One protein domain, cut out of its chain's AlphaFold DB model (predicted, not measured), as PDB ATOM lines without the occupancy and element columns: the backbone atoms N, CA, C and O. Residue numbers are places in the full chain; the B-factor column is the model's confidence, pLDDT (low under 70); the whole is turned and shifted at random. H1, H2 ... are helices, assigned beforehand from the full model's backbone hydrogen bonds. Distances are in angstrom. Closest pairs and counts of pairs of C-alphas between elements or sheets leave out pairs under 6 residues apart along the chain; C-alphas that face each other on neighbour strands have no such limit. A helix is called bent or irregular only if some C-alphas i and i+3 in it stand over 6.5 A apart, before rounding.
ATOM      1  N   GLY A  11      42.999  -1.202   3.362       86.06
ATOM      2  CA  GLY A  11      42.062  -0.925   2.267       86.06
ATOM      3  C   GLY A  11      40.909   0.004   2.667       86.06
ATOM      4  O   GLY A  11      40.500   0.861   1.887       86.06
ATOM      5  N   VAL A  12      40.425  -0.090   3.909       88.44
ATOM      6  CA  VAL A  12      39.380   0.801   4.439       88.44
ATOM      7  C   VAL A  12      39.925   2.217   4.636       88.44
ATOM      8  O   VAL A  12      39.246   3.200   4.329       88.44
ATOM      9  N   ILE A  13      41.173   2.333   5.099       88.06
ATOM     10  CA  ILE A  13      41.874   3.617   5.241       88.06
ATOM     11  C   ILE A  13      42.055   4.281   3.869       88.06
ATOM     12  O   ILE A  13      41.834   5.487   3.732       88.06
ATOM     13  N   GLU A  14      42.433   3.513   2.847       88.12
ATOM     14  CA  GLU A  14      42.595   4.022   1.483       88.12
ATOM     15  C   GLU A  14      41.270   4.475   0.874       88.12
ATOM     16  O   GLU A  14      41.209   5.559   0.291       88.12
ATOM     17  N   GLU A  15      40.193   3.719   1.075       90.00
ATOM     18  CA  GLU A  15      38.869   4.100   0.585       90.00
ATOM     19  C   GLU A  15      38.355   5.379   1.263       90.00
ATOM     20  O   GLU A  15      37.875   6.304   0.596       90.00
ATOM     21  N   ALA A  16      38.523   5.492   2.583       89.62
ATOM     22  CA  ALA A  16      38.184   6.706   3.317       89.62
ATOM     23  C   ALA A  16      39.003   7.918   2.831       89.62
ATOM     24  O   ALA A  16      38.445   9.003   2.630       89.62
ATOM     25  N   ALA A  17      40.306   7.743   2.592       89.62
ATOM     26  CA  ALA A  17      41.168   8.792   2.054       89.62
ATOM     27  C   ALA A  17      40.737   9.213   0.641       89.62
ATOM     28  O   ALA A  17      40.579  10.407   0.375       89.62
ATOM     29  N   ARG A  18      40.483   8.249  -0.252       89.44
ATOM     30  CA  ARG A  18      40.049   8.483  -1.637       89.44
ATOM     31  C   ARG A  18      38.744   9.266  -1.692       89.44
ATOM     32  O   ARG A  18      38.631  10.215  -2.469       89.44
ATOM     33  N   ARG A  19      37.778   8.916  -0.847       90.25
ATOM     34  CA  ARG A  19      36.493   9.614  -0.743       90.25
ATOM     35  C   ARG A  19      36.663  11.083  -0.356       90.25
ATOM     36  O   ARG A  19      36.084  11.953  -1.002       90.25
ATOM     37  N   LEU A  20      37.511  11.370   0.633       88.88
ATOM     38  CA  LEU A  20      37.808  12.743   1.057       88.88
ATOM     39  C   LEU A  20      38.585  13.534  -0.004       88.88
ATOM     40  O   LEU A  20      38.306  14.711  -0.215       88.88
ATOM     41  N   ILE A  21      39.531  12.898  -0.701       88.44
ATOM     42  CA  ILE A  21      40.271  13.521  -1.810       88.44
ATOM     43  C   ILE A  21      39.330  13.843  -2.976       88.44
ATOM     44  O   ILE A  21      39.400  14.933  -3.541       88.44
ATOM     45  N   THR A  22      38.427  12.923  -3.312       87.94
ATOM     46  CA  THR A  22      37.444  13.110  -4.388       87.94
ATOM     47  C   THR A  22      36.499  14.262  -4.059       87.94
ATOM     48  O   THR A  22      36.292  15.137  -4.893       87.94
ATOM     49  N   ALA A  23      35.991  14.334  -2.827       89.69
ATOM     50  CA  ALA A  23      35.171  15.462  -2.379       89.69
ATOM     51  C   ALA A  23      35.932  16.797  -2.458       89.69
ATOM     52  O   ALA A  23      35.415  17.792  -2.956       89.69
ATOM     53  N   ALA A  24      37.199  16.813  -2.033       86.31
ATOM     54  CA  ALA A  24      38.030  18.015  -2.076       86.31
ATOM     55  C   ALA A  24      38.360  18.489  -3.504       86.31
ATOM     56  O   ALA A  24      38.587  19.678  -3.704       86.31
ATOM     57  N   THR A  25      38.426  17.577  -4.478       86.81
ATOM     58  CA  THR A  25      38.757  17.891  -5.881       86.81
ATOM     59  C   THR A  25      37.525  18.215  -6.722       86.81
ATOM     60  O   THR A  25      37.594  19.095  -7.571       86.81
ATOM     61  N   SER A  26      36.402  17.538  -6.475       89.06
ATOM     62  CA  SER A  26      35.126  17.789  -7.163       89.06
ATOM     63  C   SER A  26      34.362  18.992  -6.608       89.06
ATOM     64  O   SER A  26      33.549  19.566  -7.322       89.06
ATOM     65  N   GLY A  27      34.610  19.376  -5.350       89.12
ATOM     66  CA  GLY A  27      33.819  20.388  -4.644       89.12
ATOM     67  C   GLY A  27      32.491  19.859  -4.094       89.12
ATOM     68  O   GLY A  27      31.780  20.601  -3.421       89.12
ATOM     69  N   GLU A  28      32.178  18.580  -4.321       88.38
ATOM     70  CA  GLU A  28      30.943  17.949  -3.865       88.38
ATOM     71  C   GLU A  28      31.123  17.305  -2.478       88.38
ATOM     72  O   GLU A  28      32.054  16.515  -2.268       88.38
ATOM     73  N   PRO A  29      30.238  17.593  -1.505       86.19
ATOM     74  CA  PRO A  29      30.275  16.946  -0.200       86.19
ATOM     75  C   PRO A  29      30.112  15.425  -0.310       86.19
ATOM     76  O   PRO A  29      29.200  14.920  -0.959       86.19
ATOM     77  N   CYS A  30      30.955  14.673   0.399       88.44
ATOM     78  CA  CYS A  30      30.784  13.230   0.556       88.44
ATOM     79  C   CYS A  30      30.164  12.903   1.926       88.44
ATOM     80  O   CYS A  30      30.334  13.671   2.878       88.44
ATOM     81  N   PRO A  31      29.478  11.753   2.080       88.31
ATOM     82  CA  PRO A  31      28.962  11.386   3.395       88.31
ATOM     83  C   PRO A  31      30.121  11.067   4.378       88.31
ATOM     84  O   PRO A  31      31.265  10.900   3.936       88.31
ATOM     85  N   PRO A  32      29.863  10.927   5.686       85.69
ATOM     86  CA  PRO A  32      30.909  10.765   6.695       85.69
ATOM     87  C   PRO A  32      31.791   9.520   6.496       85.69
ATOM     88  O   PRO A  32      31.295   8.422   6.264       85.69
ATOM     89  N   VAL A  33      33.112   9.656   6.675       85.81
ATOM     90  CA  VAL A  33      34.048   8.508   6.639       85.81
ATOM     91  C   VAL A  33      34.057   7.679   7.927       85.81
ATOM     92  O   VAL A  33      34.588   6.574   7.929       85.81
ATOM     93  N   ARG A  34      33.433   8.170   9.011       84.19
ATOM     94  CA  ARG A  34      33.291   7.440  10.291       84.19
ATOM     95  C   ARG A  34      32.523   6.123  10.151       84.19
ATOM     96  O   ARG A  34      32.658   5.251  11.001       84.19
ATOM     97  N   ASP A  35      31.729   5.993   9.091       84.94
ATOM     98  CA  ASP A  35      31.005   4.762   8.770       84.94
ATOM     99  C   ASP A  35      31.947   3.681   8.208       84.94
ATOM    100  O   ASP A  35      31.625   2.503   8.266       84.94
ATOM    101  N   LEU A  36      33.122   4.082   7.703       83.38
ATOM    102  CA  LEU A  36      34.164   3.192   7.187       83.38
ATOM    103  C   LEU A  36      35.199   2.858   8.268       83.38
ATOM    104  O   LEU A  36      35.498   1.695   8.495       83.38
ATOM    105  N   ILE A  37      35.730   3.873   8.955       81.38
ATOM    106  CA  ILE A  37      36.833   3.701   9.920       81.38
ATOM    107  C   ILE A  37      36.379   3.454  11.366       81.38
ATOM    108  O   ILE A  37      37.206   3.234  12.240       81.38
ATOM    109  N   GLY A  38      35.074   3.508  11.636       80.81
ATOM    110  CA  GLY A  38      34.524   3.466  12.990       80.81
ATOM    111  C   GLY A  38      34.451   4.846  13.656       80.81
ATOM    112  O   GLY A  38      35.183   5.778  13.323       80.81
ATOM    113  N   ARG A  39      33.517   5.003  14.604       76.06
ATOM    114  CA  ARG A  39      33.220   6.307  15.233       76.06
ATOM    115  C   ARG A  39      34.266   6.773  16.250       76.06
ATOM    116  O   ARG A  39      34.465   7.976  16.364       76.06
ATOM    117  N   ASP A  40      34.918   5.841  16.942       76.88
ATOM    118  CA  ASP A  40      35.837   6.135  18.057       76.88
ATOM    119  C   ASP A  40      37.302   5.792  17.738       76.88
ATOM    120  O   ASP A  40      38.157   5.836  18.625       76.88
ATOM    121  N   ASP A  41      37.606   5.398  16.499       77.56
ATOM    122  CA  ASP A  41      38.945   4.941  16.137       77.56
ATOM    123  C   ASP A  41      39.843   6.110  15.716       77.56
ATOM    124  O   ASP A  41      39.966   6.481  14.543       77.56
ATOM    125  N   LEU A  42      40.477   6.716  16.719       78.44
ATOM    126  CA  LEU A  42      41.435   7.800  16.518       78.44
ATOM    127  C   LEU A  42      42.656   7.353  15.706       78.44
ATOM    128  O   LEU A  42      43.174   8.138  14.911       78.44
ATOM    129  N   ALA A  43      43.115   6.110  15.877       79.38
ATOM    130  CA  ALA A  43      44.279   5.605  15.156       79.38
ATOM    131  C   ALA A  43      43.979   5.515  13.654       79.38
ATOM    132  O   ALA A  43      44.769   5.992  12.834       79.38
ATOM    133  N   ALA A  44      42.801   5.001  13.297       79.62
ATOM    134  CA  ALA A  44      42.334   4.957  11.920       79.62
ATOM    135  C   ALA A  44      42.114   6.364  11.341       79.62
ATOM    136  O   ALA A  44      42.513   6.631  10.205       79.62
ATOM    137  N   ALA A  45      41.567   7.302  12.122       81.00
ATOM    138  CA  ALA A  45      41.400   8.691  11.690       81.00
ATOM    139  C   ALA A  45      42.743   9.361  11.343       81.00
ATOM    140  O   ALA A  45      42.882   9.974  10.278       81.00
ATOM    141  N   TYR A  46      43.763   9.192  12.192       83.12
ATOM    142  CA  TYR A  46      45.109   9.693  11.910       83.12
ATOM    143  C   TYR A  46      45.765   8.978  10.725       83.12
ATOM    144  O   TYR A  46      46.467   9.622   9.940       83.12
ATOM    145  N   ALA A  47      45.522   7.678  10.545       84.56
ATOM    146  CA  ALA A  47      46.015   6.943   9.384       84.56
ATOM    147  C   ALA A  47      45.419   7.485   8.074       84.56
ATOM    148  O   ALA A  47      46.167   7.757   7.134       84.56
ATOM    149  N   VAL A  48      44.109   7.754   8.027       86.38
ATOM    150  CA  VAL A  48      43.454   8.390   6.869       86.38
ATOM    151  C   VAL A  48      44.063   9.765   6.585       86.38
ATOM    152  O   VAL A  48      44.431  10.055   5.445       86.38
ATOM    153  N   GLN A  49      44.248  10.602   7.613       86.31
ATOM    154  CA  GLN A  49      44.865  11.924   7.455       86.31
ATOM    155  C   GLN A  49      46.284  11.839   6.868       86.31
ATOM    156  O   GLN A  49      46.654  12.636   5.997       86.31
ATOM    157  N   ARG A  50      47.082  10.868   7.328       85.06
ATOM    158  CA  ARG A  50      48.424  10.616   6.790       85.06
ATOM    159  C   ARG A  50      48.372  10.234   5.316       85.06
ATOM    160  O   ARG A  50      49.065  10.867   4.527       85.06
ATOM    161  N   ARG A  51      47.500   9.298   4.925       87.50
ATOM    162  CA  ARG A  51      47.352   8.872   3.520       87.50
ATOM    163  C   ARG A  51      46.923  10.009   2.597       87.50
ATOM    164  O   ARG A  51      47.465  10.147   1.502       87.50
ATOM    165  N   ILE A  52      46.018  10.880   3.047       87.25
ATOM    166  CA  ILE A  52      45.634  12.081   2.287       87.25
ATOM    167  C   ILE A  52      46.835  13.011   2.094       87.25
ATOM    168  O   ILE A  52      47.045  13.536   1.000       87.25
ATOM    169  N   THR A  53      47.636  13.209   3.143       84.94
ATOM    170  CA  THR A  53      48.836  14.052   3.081       84.94
ATOM    171  C   THR A  53      49.868  13.463   2.123       84.94
ATOM    172  O   THR A  53      50.325  14.165   1.229       84.94
ATOM    173  N   GLU A  54      50.180  12.173   2.253       84.25
ATOM    174  CA  GLU A  54      51.100  11.446   1.367       84.25
ATOM    175  C   GLU A  54      50.659  11.538  -0.099       84.25
ATOM    176  O   GLU A  54      51.476  11.836  -0.966       84.25
ATOM    177  N   THR A  55      49.359  11.388  -0.373       83.75
ATOM    178  CA  THR A  55      48.811  11.509  -1.734       83.75
ATOM    179  C   THR A  55      49.000  12.916  -2.302       83.75
ATOM    180  O   THR A  55      49.373  13.077  -3.461       83.75
ATOM    181  N   ARG A  56      48.794  13.959  -1.487       79.75
ATOM    182  CA  ARG A  56      49.023  15.352  -1.906       79.75
ATOM    183  C   ARG A  56      50.499  15.631  -2.177       79.75
ATOM    184  O   ARG A  56      50.807  16.290  -3.164       79.75
ATOM    185  N   LEU A  57      51.394  15.118  -1.333       83.19
ATOM    186  CA  LEU A  57      52.842  15.255  -1.521       83.19
ATOM    187  C   LEU A  57      53.307  14.547  -2.799       83.19
ATOM    188  O   LEU A  57      54.059  15.127  -3.577       83.19
ATOM    189  N   ALA A  58      52.807  13.334  -3.058       79.81
ATOM    190  CA  ALA A  58      53.078  12.607  -4.297       79.81
ATOM    191  C   ALA A  58      52.538  13.342  -5.539       79.81
ATOM    192  O   ALA A  58      53.150  13.288  -6.600       79.81
ATOM    193  N   GLY A  59      51.433  14.081  -5.395       76.50
ATOM    194  CA  GLY A  59      50.887  14.968  -6.425       76.50
ATOM    195  C   GLY A  59      51.648  16.286  -6.624       76.50
ATOM    196  O   GLY A  59      51.166  17.146  -7.355       76.50
ATOM    197  N   GLY A  60      52.803  16.478  -5.975       76.06
ATOM    198  CA  GLY A  60      53.644  17.671  -6.121       76.06
ATOM    199  C   GLY A  60      53.318  18.815  -5.157       76.06
ATOM    200  O   GLY A  60      53.895  19.896  -5.277       76.06
ATOM    201  N   ALA A  61      52.423  18.612  -4.183       75.00
ATOM    202  CA  ALA A  61      52.205  19.607  -3.137       75.00
ATOM    203  C   ALA A  61      53.427  19.691  -2.208       75.00
ATOM    204  O   ALA A  61      54.016  18.680  -1.835       75.00
ATOM    205  N   CYS A  62      53.778  20.901  -1.775       66.44
ATOM    206  CA  CYS A  62      54.813  21.113  -0.766       66.44
ATOM    207  C   CYS A  62      54.184  21.195   0.631       66.44
ATOM    208  O   CYS A  62      53.166  21.864   0.830       66.44
ATOM    209  N   LEU A  63      54.795  20.538   1.622       65.75
ATOM    210  CA  LEU A  63      54.386  20.668   3.020       65.75
ATOM    211  C   LEU A  63      54.828  22.035   3.566       65.75
ATOM    212  O   LEU A  63      55.915  22.171   4.116       65.75
ATOM    213  N   VAL A  64      53.974  23.051   3.437       67.88
ATOM    214  CA  VAL A  64      54.271  24.431   3.882       67.88
ATOM    215  C   VAL A  64      53.900  24.715   5.346       67.88
ATOM    216  O   VAL A  64      54.059  25.833   5.825       67.88
ATOM    217  N   GLY A  65      53.399  23.717   6.082       55.84
ATOM    218  CA  GLY A  65      53.052  23.838   7.500       55.84
ATOM    219  C   GLY A  65      52.128  22.723   7.995       55.84
ATOM    220  O   GLY A  65      51.688  21.869   7.225       55.84
ATOM    221  N   ARG A  66      51.813  22.730   9.296       52.22
ATOM    222  CA  ARG A  66      50.815  21.843   9.919       52.22
ATOM    223  C   ARG A  66      49.731  22.696  10.574       52.22
ATOM    224  O   ARG A  66      50.041  23.561  11.390       52.22
ATOM    225  N   LYS A  67      48.464  22.460  10.232       50.72
ATOM    226  CA  LYS A  67      47.321  23.151  10.845       50.72
ATOM    227  C   LYS A  67      46.704  22.255  11.914       50.72
ATOM    228  O   LYS A  67      46.153  21.208  11.597       50.72
ATOM    229  N   ILE A  68      46.785  22.683  13.171       47.25
ATOM    230  CA  ILE A  68      46.033  22.075  14.272       47.25
ATOM    231  C   ILE A  68      44.615  22.663  14.217       47.25
ATOM    232  O   ILE A  68      44.431  23.867  14.405       47.25
ATOM    233  N   GLY A  69      43.626  21.838  13.866       54.00
ATOM    234  CA  GLY A  69      42.205  22.147  14.065       54.00
ATOM    235  C   GLY A  69      41.798  21.896  15.522       54.00
ATOM    236  O   GLY A  69      42.523  21.207  16.229       54.00
ATOM    237  N   LEU A  70      40.656  22.442  15.970       35.88
ATOM    238  CA  LEU A  70      40.159  22.389  17.364       35.88
ATOM    239  C   LEU A  70      40.926  23.236  18.402       35.88
ATOM    240  O   LEU A  70      40.858  22.954  19.590       35.88
ATOM    241  N   THR A  71      41.592  24.331  18.022       43.00
ATOM    242  CA  THR A  71      42.187  25.275  19.001       43.00
ATOM    243  C   THR A  71      41.229  26.361  19.509       43.00
ATOM    244  O   THR A  71      41.617  27.146  20.367       43.00
ATOM    245  N   SER A  72      39.996  26.441  18.997       36.56
ATOM    246  CA  SER A  72      38.969  27.343  19.540       36.56
ATOM    247  C   SER A  72      38.300  26.697  20.750       36.56
ATOM    248  O   SER A  72      37.569  25.719  20.585       36.56
ATOM    249  N   GLU A  73      38.493  27.276  21.940       41.62
ATOM    250  CA  GLU A  73      37.849  26.847  23.198       41.62
ATOM    251  C   GLU A  73      36.327  26.676  23.056       41.62
ATOM    252  O   GLU A  73      35.756  25.724  23.583       41.62
ATOM    253  N   ALA A  74      35.678  27.528  22.255       41.75
ATOM    254  CA  ALA A  74      34.242  27.454  21.986       41.75
ATOM    255  C   ALA A  74      33.803  26.122  21.338       41.75
ATOM    256  O   ALA A  74      32.753  25.585  21.679       41.75
ATOM    257  N   VAL A  75      34.620  25.549  20.445       45.91
ATOM    258  CA  VAL A  75      34.318  24.266  19.777       45.91
ATOM    259  C   VAL A  75      34.695  23.076  20.669       45.91
ATOM    260  O   VAL A  75      34.032  22.042  20.624       45.91
ATOM    261  N   GLN A  76      35.708  23.225  21.532       44.78
ATOM    262  CA  GLN A  76      36.079  22.213  22.533       44.78
ATOM    263  C   GLN A  76      34.972  22.025  23.584       44.78
ATOM    264  O   GLN A  76      34.655  20.890  23.949       44.78
ATOM    265  N   HIS A  77      34.329  23.120  24.009       48.34
ATOM    266  CA  HIS A  77      33.213  23.093  24.960       48.34
ATOM    267  C   HIS A  77      31.955  22.413  24.403       48.34
ATOM    268  O   HIS A  77      31.243  21.741  25.145       48.34
ATOM    269  N   GLN A  78      31.697  22.537  23.100       45.56
ATOM    270  CA  GLN A  78      30.515  21.951  22.462       45.56
ATOM    271  C   GLN A  78      30.650  20.433  22.217       45.56
ATOM    272  O   GLN A  78      29.647  19.749  22.030       45.56
ATOM    273  N   LEU A  79      31.882  19.906  22.241       47.22
ATOM    274  CA  LEU A  79      32.211  18.493  21.999       47.22
ATOM    275  C   LEU A  79      32.685  17.736  23.256       47.22
ATOM    276  O   LEU A  79      32.959  16.542  23.168       47.22
ATOM    277  N   GLY A  80      32.777  18.391  24.420       45.03
ATOM    278  CA  GLY A  80      33.103  17.736  25.697       45.03
ATOM    279  C   GLY A  80      34.513  17.134  25.784       45.03
ATOM    280  O   GLY A  80      34.750  16.250  26.603       45.03
TER     281      GLY A  80
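AT A GLANCE: This is residues 11 to 80 of the 88 residues of the protein "2-keto-4-pentenoate hydratase" of Saccharopolyspora phatthalungensis (UniProt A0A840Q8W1). Two long helices, H1 and H3, cross at a steep angle, and the short helix H2 packs on the beginning of H1; from the far end of H3 a long link with no named element swings away and ends in a small detached helix, H4, which touches no other helix. Residues 64 to 69 and residues 71 to 78, of which 73 to 78 belong to H4, stick out from this crossed pair. The printed part has 70 residues, with four named helices in the order H1, H2, H3, H4 and no named strand, and its class is all helix. It is only just loose, close to compact, with a radius of gyration of the C-alphas of 13.6 A, and its C-alphas span 37 by 30 by 25 A.

IN THESE COORDINATES: Begin at the first printed residue and find C-alpha 11 at (42.062, -0.925, 2.267); here H1 begins, and it takes residues 11 to 26, Gly 11 to Ser 26, over 22.1 A from first to last C-alpha. Its last C-alpha, that of Ser 26, is at (35.126, 17.789, -7.163). Seven residues further on you reach H2, residues 34 to 37, Arg 34 to Ile 37, which is 5.2 A from first to last C-alpha. After four more residues look for C-alpha 42 at (41.435, 7.800, 16.518), where H3 begins; it takes residues 42 to 58, Leu 42 to Ala 58, over 24.3 A, and with 17 residues it is the longest helix. Residues 59 to 72 then hold no named element. H4 follows as residues 73 to 79, Glu 73 to Leu 79, 10.1 A long, and its last C-alpha is at (32.211, 18.493, 21.999).

HOW THE PARTS SIT: Look first at H1 and H3, which touch, with 14 pairs of C-alphas within 8 A. Their closest C-alphas are those of Ile 13 and Val 48, 5.3 A apart. Their lines stand at a steep tilt of 55 degrees, and the two helices run the same way. Next look at the first turns of H1: with residues 12 to 16 alone it touches H2, and the closest C-alphas, those of Val 12 and Leu 36, are 6.4 A apart. H2 and H3 are close but not clearly touching, with 2 pairs of C-alphas within 8 A; the closest are those of Ile 37 and Ala 44, 6.0 A apart. H4 is apart from H1, from H2 and from H3. On the backbone, every pair of O i and N i+4 in H1 and H3 is within hydrogen-bond range; in H4 2 of 3 are, and H2 with four residues is too short for such a pair. None of the helices is bent or irregular.

THE WHOLE: The two C-alphas farthest apart are those of Gly 60 and Gly 80, at 37.9 A, while the first and last printed C-alphas, those of Gly 11 and Gly 80, are 31.3 A apart. The printed part runs from residue 11 to residue 80 with no cut. The link from H1 to H2 is short, that from H2 to H3 is tight, and that from H3 to H4, with 14 residues, is long. Along this long link, residues 59 to 72, you find C-alphas 11 to 19 A from the mean of all C-alphas. Residues 38 to 43 stand free as well. Without the stretches that stand free, the body has 50 residues and spans 35 by 27 by 23 A. Read the B-factor column for the model's confidence: the mean pLDDT of the printed part is 75.0, and residues 62 to 80 are under 70. H1 has a mean of 89, H4 a mean of 45.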